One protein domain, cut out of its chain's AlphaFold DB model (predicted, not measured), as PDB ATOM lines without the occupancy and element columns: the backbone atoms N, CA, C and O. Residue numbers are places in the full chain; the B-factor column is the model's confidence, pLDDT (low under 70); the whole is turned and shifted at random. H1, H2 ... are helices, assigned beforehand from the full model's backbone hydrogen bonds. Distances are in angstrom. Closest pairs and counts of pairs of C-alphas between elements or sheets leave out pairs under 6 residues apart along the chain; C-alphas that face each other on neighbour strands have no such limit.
ATOM      1  N   ASN A   2     142.840 123.485 111.973       54.44
ATOM      2  CA  ASN A   2     142.759 123.135 113.396       54.44
ATOM      3  C   ASN A   2     143.741 121.991 113.744       54.44
ATOM      4  O   ASN A   2     143.441 121.091 114.527       54.44
ATOM      5  N   ARG A   3     144.894 121.942 113.054       60.62
ATOM      6  CA  ARG A   3     145.824 120.808 113.166       60.62
ATOM      7  C   ARG A   3     146.429 120.734 114.557       60.62
ATOM      8  O   ARG A   3     146.647 119.630 115.018       60.62
ATOM      9  N   ASP A   4     146.639 121.860 115.230       68.25
ATOM     10  CA  ASP A   4     147.360 121.872 116.504       68.25
ATOM     11  C   ASP A   4     146.521 121.310 117.661       68.25
ATOM     12  O   ASP A   4     147.030 120.506 118.437       68.25
ATOM     13  N   LEU A   5     145.223 121.644 117.739       70.12
ATOM     14  CA  LEU A   5     144.325 121.078 118.755       70.12
ATOM     15  C   LEU A   5     144.020 119.608 118.468       70.12
ATOM     16  O   LEU A   5     144.177 118.778 119.357       70.12
ATOM     17  N   ALA A   6     143.628 119.272 117.232       72.56
ATOM     18  CA  ALA A   6     143.361 117.887 116.851       72.56
ATOM     19  C   ALA A   6     144.603 117.006 117.056       72.56
ATOM     20  O   ALA A   6     144.504 115.940 117.646       72.56
ATOM     21  N   ARG A   7     145.796 117.483 116.673       77.94
ATOM     22  CA  ARG A   7     147.066 116.789 116.938       77.94
ATOM     23  C   ARG A   7     147.332 116.655 118.430       77.94
ATOM     24  O   ARG A   7     147.705 115.572 118.859       77.94
ATOM     25  N   GLY A   8     147.144 117.717 119.213       79.12
ATOM     26  CA  GLY A   8     147.335 117.675 120.663       79.12
ATOM     27  C   GLY A   8     146.433 116.641 121.337       79.12
ATOM     28  O   GLY A   8     146.908 115.844 122.143       79.12
ATOM     29  N   LEU A   9     145.156 116.599 120.951       81.44
ATOM     30  CA  LEU A   9     144.195 115.614 121.446       81.44
ATOM     31  C   LEU A   9     144.528 114.195 120.978       81.44
ATOM     32  O   LEU A   9     144.511 113.281 121.793       81.44
ATOM     33  N   THR A  10     144.896 114.002 119.710       84.75
ATOM     34  CA  THR A  10     145.316 112.693 119.190       84.75
ATOM     35  C   THR A  10     146.568 112.182 119.903       84.75
ATOM     36  O   THR A  10     146.639 111.006 120.246       84.75
ATOM     37  N   VAL A  11     147.539 113.057 120.185       85.81
ATOM     38  CA  VAL A  11     148.736 112.697 120.958       85.81
ATOM     39  C   VAL A  11     148.355 112.318 122.383       85.81
ATOM     40  O   VAL A  11     148.813 111.285 122.854       85.81
ATOM     41  N   ALA A  12     147.506 113.103 123.057       86.56
ATOM     42  CA  ALA A  12     147.024 112.767 124.398       86.56
ATOM     43  C   ALA A  12     146.322 111.403 124.404       86.56
ATOM     44  O   ALA A  12     146.623 110.555 125.237       86.56
ATOM     45  N   TRP A  13     145.438 111.167 123.435       89.88
ATOM     46  CA  TRP A  13     144.661 109.937 123.314       89.88
ATOM     47  C   TRP A  13     145.507 108.708 122.981       89.88
ATOM     48  O   TRP A  13     145.174 107.596 123.385       89.88
ATOM     49  N   ALA A  14     146.631 108.885 122.288       88.69
ATOM     50  CA  ALA A  14     147.568 107.798 122.027       88.69
ATOM     51  C   ALA A  14     148.243 107.276 123.311       88.69
ATOM     52  O   ALA A  14     148.732 106.145 123.321       88.69
ATOM     53  N   LEU A  15     148.244 108.055 124.400       91.44
ATOM     54  CA  LEU A  15     148.848 107.666 125.673       91.44
ATOM     55  C   LEU A  15     147.909 106.734 126.458       91.44
ATOM     56  O   LEU A  15     146.781 107.129 126.778       91.44
ATOM     57  N   PRO A  16     148.347 105.508 126.805       90.44
ATOM     58  CA  PRO A  16     147.559 104.593 127.629       90.44
ATOM     59  C   PRO A  16     147.144 105.219 128.962       90.44
ATOM     60  O   PRO A  16     145.977 105.152 129.330       90.44
ATOM     61  N   GLU A  17     148.052 105.932 129.631       88.69
ATOM     62  CA  GLU A  17     147.802 106.564 130.929       88.69
ATOM     63  C   GLU A  17     146.695 107.620 130.868       88.69
ATOM     64  O   GLU A  17     145.981 107.825 131.851       88.69
ATOM     65  N   PHE A  18     146.560 108.300 129.726       89.44
ATOM     66  CA  PHE A  18     145.515 109.294 129.514       89.44
ATOM     67  C   PHE A  18     144.155 108.619 129.302       89.44
ATOM     68  O   PHE A  18     143.186 108.978 129.970       89.44
ATOM     69  N   ARG A  19     144.088 107.593 128.441       90.25
ATOM     70  CA  ARG A  19     142.853 106.827 128.195       90.25
ATOM     71  C   ARG A  19     142.380 106.083 129.438       90.25
ATOM     72  O   ARG A  19     141.216 106.194 129.812       90.25
ATOM     73  N   ASP A  20     143.284 105.396 130.129       90.38
ATOM     74  CA  ASP A  20     142.966 104.656 131.351       90.38
ATOM     75  C   ASP A  20     142.479 105.574 132.473       90.38
ATOM     76  O   ASP A  20     141.632 105.181 133.277       90.38
ATOM     77  N   GLY A  21     142.982 106.812 132.516       87.12
ATOM     78  CA  GLY A  21     142.531 107.828 133.459       87.12
ATOM     79  C   GLY A  21     141.113 108.337 133.202       87.12
ATOM     80  O   GLY A  21     140.460 108.780 134.144       87.12
ATOM     81  N   LEU A  22     140.627 108.256 131.959       90.19
ATOM     82  CA  LEU A  22     139.307 108.751 131.555       90.19
ATOM     83  C   LEU A  22     138.271 107.646 131.324       90.19
ATOM     84  O   LEU A  22     137.086 107.952 131.275       90.19
ATOM     85  N   ARG A  23     138.675 106.372 131.239       90.50
ATOM     86  CA  ARG A  23     137.805 105.234 130.871       90.50
ATOM     87  C   ARG A  23     136.518 105.072 131.686       90.50
ATOM     88  O   ARG A  23     135.593 104.417 131.234       90.50
ATOM     89  N   HIS A  24     136.488 105.608 132.907       90.75
ATOM     90  CA  HIS A  24     135.329 105.535 133.809       90.75
ATOM     91  C   HIS A  24     134.439 106.780 133.749       90.75
ATOM     92  O   HIS A  24     133.413 106.827 134.418       90.75
ATOM     93  N   LEU A  25     134.861 107.800 133.003       88.00
ATOM     94  CA  LEU A  25     134.210 109.105 132.905       88.00
ATOM     95  C   LEU A  25     133.680 109.388 131.497       88.00
ATOM     96  O   LEU A  25     132.794 110.222 131.346       88.00
ATOM     97  N   VAL A  26     134.226 108.723 130.476       87.38
ATOM     98  CA  VAL A  26     133.843 108.905 129.071       87.38
ATOM     99  C   VAL A  26     133.762 107.563 128.354       87.38
ATOM    100  O   VAL A  26     134.463 106.616 128.715       87.38
ATOM    101  N   ASP A  27     132.959 107.511 127.295       88.81
ATOM    102  CA  ASP A  27     132.992 106.413 126.335       88.81
ATOM    103  C   ASP A  27     134.246 106.548 125.450       88.81
ATOM    104  O   ASP A  27     134.419 107.519 124.706       88.81
ATOM    105  N   LEU A  28     135.169 105.588 125.568       86.06
ATOM    106  CA  LEU A  28     136.426 105.610 124.818       86.06
ATOM    107  C   LEU A  28     136.212 105.405 123.312       86.06
ATOM    108  O   LEU A  28     136.990 105.939 122.514       86.06
ATOM    109  N   ASP A  29     135.191 104.653 122.909       86.81
ATOM    110  CA  ASP A  29     134.902 104.404 121.499       86.81
ATOM    111  C   ASP A  29     134.312 105.664 120.865       86.81
ATOM    112  O   ASP A  29     134.761 106.081 119.793       86.81
ATOM    113  N   GLU A  30     133.408 106.347 121.574       85.94
ATOM    114  CA  GLU A  30     132.863 107.637 121.145       85.94
ATOM    115  C   GLU A  30     133.981 108.670 120.942       85.94
ATOM    116  O   GLU A  30     134.101 109.264 119.866       85.94
ATOM    117  N   VAL A  31     134.872 108.840 121.926       84.56
ATOM    118  CA  VAL A  31     135.991 109.787 121.803       84.56
ATOM    119  C   VAL A  31     136.945 109.387 120.673       84.56
ATOM    120  O   VAL A  31     137.425 110.252 119.937       84.56
ATOM    121  N   THR A  32     137.192 108.091 120.472       85.44
ATOM    122  CA  THR A  32     138.035 107.606 119.368       85.44
ATOM    123  C   THR A  32     137.432 107.956 118.005       85.44
ATOM    124  O   THR A  32     138.154 108.424 117.121       85.44
ATOM    125  N   VAL A  33     136.116 107.799 117.838       86.06
ATOM    126  CA  VAL A  33     135.400 108.186 116.613       86.06
ATOM    127  C   VAL A  33     135.480 109.696 116.383       86.06
ATOM    128  O   VAL A  33     135.778 110.132 115.267       86.06
ATOM    129  N   LEU A  34     135.296 110.505 117.431       83.81
ATOM    130  CA  LEU A  34     135.413 111.964 117.344       83.81
ATOM    131  C   LEU A  34     136.819 112.400 116.911       83.81
ATOM    132  O   LEU A  34     136.969 113.248 116.029       83.81
ATOM    133  N   LEU A  35     137.863 111.798 117.482       83.38
ATOM    134  CA  LEU A  35     139.247 112.103 117.121       83.38
ATOM    135  C   LEU A  35     139.607 111.634 115.710       83.38
ATOM    136  O   LEU A  35     140.349 112.327 115.009       83.38
ATOM    137  N   ALA A  36     139.061 110.501 115.265       84.12
ATOM    138  CA  ALA A  36     139.210 110.041 113.890       84.12
ATOM    139  C   ALA A  36     138.586 111.046 112.909       84.12
ATOM    140  O   ALA A  36     139.253 111.467 111.960       84.12
ATOM    141  N   ALA A  37     137.367 111.522 113.187       83.38
ATOM    142  CA  ALA A  37     136.710 112.560 112.393       83.38
ATOM    143  C   ALA A  37     137.540 113.860 112.343       83.38
ATOM    144  O   ALA A  37     137.714 114.452 111.277       83.38
ATOM    145  N   LEU A  38     138.136 114.265 113.472       79.25
ATOM    146  CA  LEU A  38     139.025 115.431 113.575       79.25
ATOM    147  C   LEU A  38     140.433 115.217 113.000       79.25
ATOM    148  O   LEU A  38     141.208 116.174 112.928       79.25
ATOM    149  N   SER A  39     140.793 114.009 112.576       78.44
ATOM    150  CA  SER A  39     142.104 113.715 111.982       78.44
ATOM    151  C   SER A  39     142.059 113.647 110.451       78.44
ATOM    152  O   SER A  39     143.107 113.689 109.808       78.44
ATOM    153  N   LEU A  40     140.863 113.607 109.851       80.81
ATOM    154  CA  LEU A  40     140.695 113.559 108.398       80.81
ATOM    155  C   LEU A  40     141.121 114.885 107.727       80.81
ATOM    156  O   LEU A  40     140.737 115.961 108.208       80.81
ATOM    157  N   PRO A  41     141.904 114.826 106.627       68.88
ATOM    158  CA  PRO A  41     142.455 116.005 105.956       68.88
ATOM    159  C   PRO A  41     141.409 116.852 105.210       68.88
ATOM    160  O   PRO A  41     141.557 118.072 105.207       68.88
ATOM    161  N   ASP A  42     140.345 116.235 104.681       69.94
ATOM    162  CA  ASP A  42     139.274 116.891 103.898       69.94
ATOM    163  C   ASP A  42     137.903 116.824 104.596       69.94
ATOM    164  O   ASP A  42     136.856 116.711 103.960       69.94
ATOM    165  N   ARG A  43     137.896 116.828 105.933       78.00
ATOM    166  CA  ARG A  43     136.654 116.735 106.711       78.00
ATOM    167  C   ARG A  43     135.717 117.917 106.464       78.00
ATOM    168  O   ARG A  43     136.154 119.061 106.320       78.00
ATOM    169  N   ASP A  44     134.420 117.633 106.518       82.19
ATOM    170  CA  ASP A  44     133.382 118.657 106.484       82.19
ATOM    171  C   ASP A  44     133.489 119.582 107.715       82.19
ATOM    172  O   ASP A  44     133.702 119.132 108.847       82.19
ATOM    173  N   ARG A  45     133.318 120.892 107.500       77.94
ATOM    174  CA  ARG A  45     133.310 121.906 108.565       77.94
ATOM    175  C   ARG A  45     132.170 121.692 109.563       77.94
ATOM    176  O   ARG A  45     132.312 122.056 110.726       77.94
ATOM    177  N   GLU A  46     131.038 121.140 109.140       81.06
ATOM    178  CA  GLU A  46     129.920 120.800 110.022       81.06
ATOM    179  C   GLU A  46     130.256 119.616 110.935       81.06
ATOM    180  O   GLU A  46     129.969 119.662 112.133       81.06
ATOM    181  N   VAL A  47     130.963 118.612 110.403       81.88
ATOM    182  CA  VAL A  47     131.484 117.479 111.184       81.88
ATOM    183  C   VAL A  47     132.523 117.965 112.194       81.88
ATOM    184  O   VAL A  47     132.470 117.584 113.360       81.88
ATOM    185  N   GLU A  48     133.426 118.863 111.786       80.50
ATOM    186  CA  GLU A  48     134.399 119.472 112.697       80.50
ATOM    187  C   GLU A  48     133.723 120.260 113.829       80.50
ATOM    188  O   GLU A  48     134.069 120.060 114.993       80.50
ATOM    189  N   ARG A  49     132.735 121.113 113.525       81.19
ATOM    190  CA  ARG A  49     131.999 121.863 114.560       81.19
ATOM    191  C   ARG A  49     131.237 120.944 115.506       81.19
ATOM    192  O   ARG A  49     131.282 121.161 116.712       81.19
ATOM    193  N   SER A  50     130.571 119.925 114.973       82.19
ATOM    194  CA  SER A  50     129.817 118.960 115.779       82.19
ATOM    195  C   SER A  50     130.743 118.192 116.721       82.19
ATOM    196  O   SER A  50     130.476 118.111 117.918       82.19
ATOM    197  N   ALA A  51     131.886 117.714 116.217       83.00
ATOM    198  CA  ALA A  51     132.867 117.004 117.032       83.00
ATOM    199  C   ALA A  51     133.484 117.895 118.124       83.00
ATOM    200  O   ALA A  51     133.633 117.465 119.268       83.00
ATOM    201  N   LEU A  52     133.799 119.154 117.808       82.00
ATOM    202  CA  LEU A  52     134.286 120.121 118.799       82.00
ATOM    203  C   LEU A  52     133.211 120.497 119.825       82.00
ATOM    204  O   LEU A  52     133.535 120.675 120.996       82.00
ATOM    205  N   GLY A  53     131.944 120.573 119.414       83.56
ATOM    206  CA  GLY A  53     130.810 120.789 120.311       83.56
ATOM    207  C   GLY A  53     130.648 119.654 121.324       83.56
ATOM    208  O   GLY A  53     130.459 119.916 122.511       83.56
ATOM    209  N   LEU A  54     130.808 118.404 120.882       81.38
ATOM    210  CA  LEU A  54     130.789 117.233 121.763       81.38
ATOM    211  C   LEU A  54     131.983 117.227 122.727       81.38
ATOM    212  O   LEU A  54     131.798 117.032 123.927       81.38
ATOM    213  N   LEU A  55     133.190 117.541 122.244       80.38
ATOM    214  CA  LEU A  55     134.369 117.695 123.106       80.38
ATOM    215  C   LEU A  55     134.183 118.804 124.150       80.38
ATOM    216  O   LEU A  55     134.551 118.624 125.310       80.38
ATOM    217  N   ARG A  56     133.593 119.938 123.760       84.50
ATOM    218  CA  ARG A  56     133.248 121.026 124.680       84.50
ATOM    219  C   ARG A  56     132.271 120.565 125.746       84.50
ATOM    220  O   ARG A  56     132.560 120.742 126.924       84.50
ATOM    221  N   SER A  57     131.181 119.922 125.339       81.56
ATOM    222  CA  SER A  57     130.185 119.387 126.267       81.56
ATOM    223  C   SER A  57     130.799 118.386 127.250       81.56
ATOM    224  O   SER A  57     130.483 118.423 128.436       81.56
ATOM    225  N   GLY A  58     131.703 117.520 126.782       77.88
ATOM    226  CA  GLY A  58     132.425 116.579 127.638       77.88
ATOM    227  C   GLY A  58     133.350 117.277 128.641       77.88
ATOM    228  O   GLY A  58     133.348 116.933 129.818       77.88
ATOM    229  N   LEU A  59     134.103 118.296 128.212       79.44
ATOM    230  CA  LEU A  59     135.003 119.062 129.089       79.44
ATOM    231  C   LEU A  59     134.282 120.047 130.028       79.44
ATOM    232  O   LEU A  59     134.897 120.550 130.974       79.44
ATOM    233  N   ASP A  60     133.000 120.328 129.798       82.75
ATOM    234  CA  ASP A  60     132.185 121.121 130.718       82.75
ATOM    235  C   ASP A  60     131.752 120.313 131.957       82.75
ATOM    236  O   ASP A  60     131.540 120.914 133.018       82.75
ATOM    237  N   SER A  61     131.744 118.969 131.894       88.06
ATOM    238  CA  SER A  61     131.641 118.123 133.096       88.06
ATOM    239  C   SER A  61     132.812 118.405 134.038       88.06
ATOM    240  O   SER A  61     133.981 118.395 133.645       88.06
ATOM    241  N   THR A  62     132.495 118.661 135.308       88.25
ATOM    242  CA  THR A  62     133.502 118.947 136.334       88.25
ATOM    243  C   THR A  62     134.424 117.758 136.559       88.25
ATOM    244  O   THR A  62     135.635 117.943 136.628       88.25
ATOM    245  N   GLU A  63     133.881 116.546 136.583       88.31
ATOM    246  CA  GLU A  63     134.621 115.307 136.806       88.31
ATOM    247  C   GLU A  63     135.602 115.031 135.663       88.31
ATOM    248  O   GLU A  63     136.788 114.794 135.901       88.31
ATOM    249  N   VAL A  64     135.130 115.124 134.412       87.56
ATOM    250  CA  VAL A  64     135.978 114.953 133.222       87.56
ATOM    251  C   VAL A  64     137.065 116.025 133.197       87.56
ATOM    252  O   VAL A  64     138.240 115.719 132.989       87.56
ATOM    253  N   ARG A  65     136.704 117.285 133.465       89.00
ATOM    254  CA  ARG A  65     137.650 118.403 133.511       89.00
ATOM    255  C   ARG A  65     138.744 118.188 134.548       89.00
ATOM    256  O   ARG A  65     139.922 118.328 134.228       89.00
ATOM    257  N   GLU A  66     138.376 117.879 135.785       89.56
ATOM    258  CA  GLU A  66     139.336 117.673 136.868       89.56
ATOM    259  C   GLU A  66     140.254 116.488 136.580       89.56
ATOM    260  O   GLU A  66     141.468 116.600 136.770       89.56
ATOM    261  N   ALA A  67     139.708 115.393 136.045       90.62
ATOM    262  CA  ALA A  67     140.496 114.244 135.626       90.62
ATOM    263  C   ALA A  67     141.507 114.617 134.533       90.62
ATOM    264  O   ALA A  67     142.688 114.299 134.666       90.62
ATOM    265  N   VAL A  68     141.092 115.358 133.499       88.94
ATOM    266  CA  VAL A  68     142.000 115.855 132.452       88.94
ATOM    267  C   VAL A  68     143.093 116.746 133.048       88.94
ATOM    268  O   VAL A  68     144.269 116.544 132.749       88.94
ATOM    269  N   LEU A  69     142.749 117.690 133.929       89.25
ATOM    270  CA  LEU A  69     143.736 118.567 134.571       89.25
ATOM    271  C   LEU A  69     144.750 117.783 135.415       89.25
ATOM    272  O   LEU A  69     145.945 118.064 135.350       89.25
ATOM    273  N   LEU A  70     144.297 116.780 136.172       90.62
ATOM    274  CA  LEU A  70     145.170 115.894 136.946       90.62
ATOM    275  C   LEU A  70     146.063 115.032 136.048       90.62
ATOM    276  O   LEU A  70     147.230 114.812 136.368       90.62
ATOM    277  N   LEU A  71     145.546 114.552 134.915       90.56
ATOM    278  CA  LEU A  71     146.334 113.792 133.946       90.56
ATOM    279  C   LEU A  71     147.426 114.660 133.316       90.56
ATOM    280  O   LEU A  71     148.567 114.215 133.248       90.56
ATOM    281  N   LEU A  72     147.122 115.906 132.942       88.25
ATOM    282  CA  LEU A  72     148.098 116.849 132.375       88.25
ATOM    283  C   LEU A  72     149.239 117.212 133.342       88.25
ATOM    284  O   LEU A  72     150.306 117.648 132.906       88.25
ATOM    285  N   GLU A  73     149.054 117.020 134.648       88.94
ATOM    286  CA  GLU A  73     150.121 117.195 135.635       88.94
ATOM    287  C   GLU A  73     151.088 116.012 135.695       88.94
ATOM    288  O   GLU A  73     152.248 116.203 136.073       88.94
ATOM    289  N   ARG A  74     150.658 114.807 135.301       91.38
ATOM    290  CA  ARG A  74     151.501 113.607 135.344       91.38
ATOM    291  C   ARG A  74     152.600 113.699 134.299       91.38
ATOM    292  O   ARG A  74     152.332 113.925 133.124       91.38
ATOM    293  N   ASP A  75     153.842 113.455 134.705       91.50
ATOM    294  CA  ASP A  75     155.001 113.496 133.805       91.50
ATOM    295  C   ASP A  75     154.859 112.535 132.612       91.50
ATOM    296  O   ASP A  75     155.280 112.877 131.507       91.50
ATOM    297  N   THR A  76     154.215 111.378 132.821       90.19
ATOM    298  CA  THR A  76     153.937 110.367 131.784       90.19
ATOM    299  C   THR A  76     153.002 110.868 130.686       90.19
ATOM    300  O   THR A  76     153.085 110.391 129.563       90.19
ATOM    301  N   VAL A  77     152.158 111.860 130.978       89.62
ATOM    302  CA  VAL A  77     151.258 112.495 130.006       89.62
ATOM    303  C   VAL A  77     151.848 113.811 129.501       89.62
ATOM    304  O   VAL A  77     151.900 114.068 128.298       89.62
ATOM    305  N   ARG A  78     152.357 114.644 130.413       90.94
ATOM    306  CA  ARG A  78     152.879 115.979 130.112       90.94
ATOM    307  C   ARG A  78     154.065 115.944 129.157       90.94
ATOM    308  O   ARG A  78     154.076 116.698 128.189       90.94
ATOM    309  N   ARG A  79     155.081 115.116 129.421       91.06
ATOM    310  CA  ARG A  79     156.317 115.128 128.621       91.06
ATOM    311  C   ARG A  79     156.077 114.728 127.162       91.06
ATOM    312  O   ARG A  79     156.567 115.458 126.299       91.06
ATOM    313  N   PRO A  80     155.303 113.670 126.851       90.12
ATOM    314  CA  PRO A  80     154.932 113.369 125.469       90.12
ATOM    315  C   PRO A  80     154.160 114.501 124.782       90.12
ATOM    316  O   PRO A  80     154.439 114.813 123.626       90.12
ATOM    317  N   LEU A  81     153.244 115.169 125.493       86.88
ATOM    318  CA  LEU A  81     152.509 116.313 124.942       86.88
ATOM    319  C   LEU A  81     153.422 117.497 124.627       86.88
ATOM    320  O   LEU A  81     153.306 118.104 123.564       86.88
ATOM    321  N   VAL A  82     154.361 117.807 125.521       89.31
ATOM    322  CA  VAL A  82     155.365 118.853 125.292       89.31
ATOM    323  C   VAL A  82     156.252 118.486 124.107       89.31
ATOM    324  O   VAL A  82     156.473 119.333 123.248       89.31
ATOM    325  N   ALA A  83     156.709 117.233 124.019       89.38
ATOM    326  CA  ALA A  83     157.513 116.748 122.900       89.38
ATOM    327  C   ALA A  83     156.781 116.923 121.559       89.38
ATOM    328  O   ALA A  83     157.344 117.487 120.622       89.38
ATOM    329  N   ALA A  84     155.504 116.541 121.490       87.25
ATOM    330  CA  ALA A  84     154.688 116.728 120.294       87.25
ATOM    331  C   ALA A  84     154.419 118.207 119.966       87.25
ATOM    332  O   ALA A  84     154.317 118.566 118.794       87.25
ATOM    333  N   ALA A  85     154.318 119.075 120.978       86.25
ATOM    334  CA  ALA A  85     154.136 120.511 120.781       86.25
ATOM    335  C   ALA A  85     155.402 121.203 120.244       86.25
ATOM    336  O   ALA A  85     155.298 122.188 119.511       86.25
ATOM    337  N   VAL A  86     156.595 120.705 120.591       88.88
ATOM    338  CA  VAL A  86     157.871 121.275 120.125       88.88
ATOM    339  C   VAL A  86     158.412 120.617 118.857       88.88
ATOM    340  O   VAL A  86     159.248 121.224 118.193       88.88
ATOM    341  N   GLU A  87     157.931 119.431 118.474       87.62
ATOM    342  CA  GLU A  87     158.337 118.728 117.246       87.62
ATOM    343  C   GLU A  87     158.228 119.606 115.977       87.62
ATOM    344  O   GLU A  87     159.209 119.688 115.234       87.62
ATOM    345  N   PRO A  88     157.136 120.367 115.733       85.00
ATOM    346  CA  PRO A  88     157.047 121.266 114.576       85.00
ATOM    347  C   PRO A  88     158.033 122.442 114.627       85.00
ATOM    348  O   PRO A  88     158.193 123.167 113.649       85.00
ATOM    349  N   LEU A  89     158.662 122.674 115.782       85.75
ATOM    350  CA  LEU A  89     159.598 123.764 116.031       85.75
ATOM    351  C   LEU A  89     161.057 123.301 115.924       85.75
ATOM    352  O   LEU A  89     161.939 124.051 116.341       85.75
ATOM    353  N   ALA A  90     161.325 122.114 115.365       86.31
ATOM    354  CA  ALA A  90     162.668 121.539 115.236       86.31
ATOM    355  C   ALA A  90     163.699 122.517 114.632       86.31
ATOM    356  O   ALA A  90     164.820 122.623 115.129       86.31
TER     357      ALA A  90
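This is residues 2 to 90 of the 174 residues of an uncharacterized protein of Micromonospora sp. TSRI0369 (UniProt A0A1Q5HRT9). Helices H4, H3, H1 and H6 form a zigzag row, alternating in direction, and H2 and H5, side by side, cross one end. The 89 printed residues include six named helices, H1 to H6 in order, and no named strand: all helix. The whole is compact, radius of gyration of the C-alphas 13.1 A, spanning 36 by 35 by 19 A.

Start at H1, residues 3 to 14; its residues 8 to 12 alone touch H6, residues 75 to 89, closest C-alphas Ala 12 and Leu 81, 6.6 A. H2, residues 16 to 22, touches H5, residues 62 to 73, closest C-alphas Phe 18 and Leu 71, 6.4 A. H3, residues 28 to 37, only just touches H1, with 3 pairs of C-alphas within 8 A, closest Leu 35 and Thr 10, 6.4 A. H3 forms a hairpin with H4, residues 45 to 60, closest C-alphas Leu 34 and Ala 51, 5.7 A. Every O i to N i+4 pair is within hydrogen-bond range in H1 to H5, and 8 of 11 in H6.

Find C-alpha 3 at (145.824, 120.808, 113.166), where H1 begins. H4 runs 22.2 A; H6, 21.0 A, ends at C-alpha 89 (159.598, 123.764, 116.031).

No cut, no long link; residues 2 to 4 and 41 to 42 are under pLDDT 70.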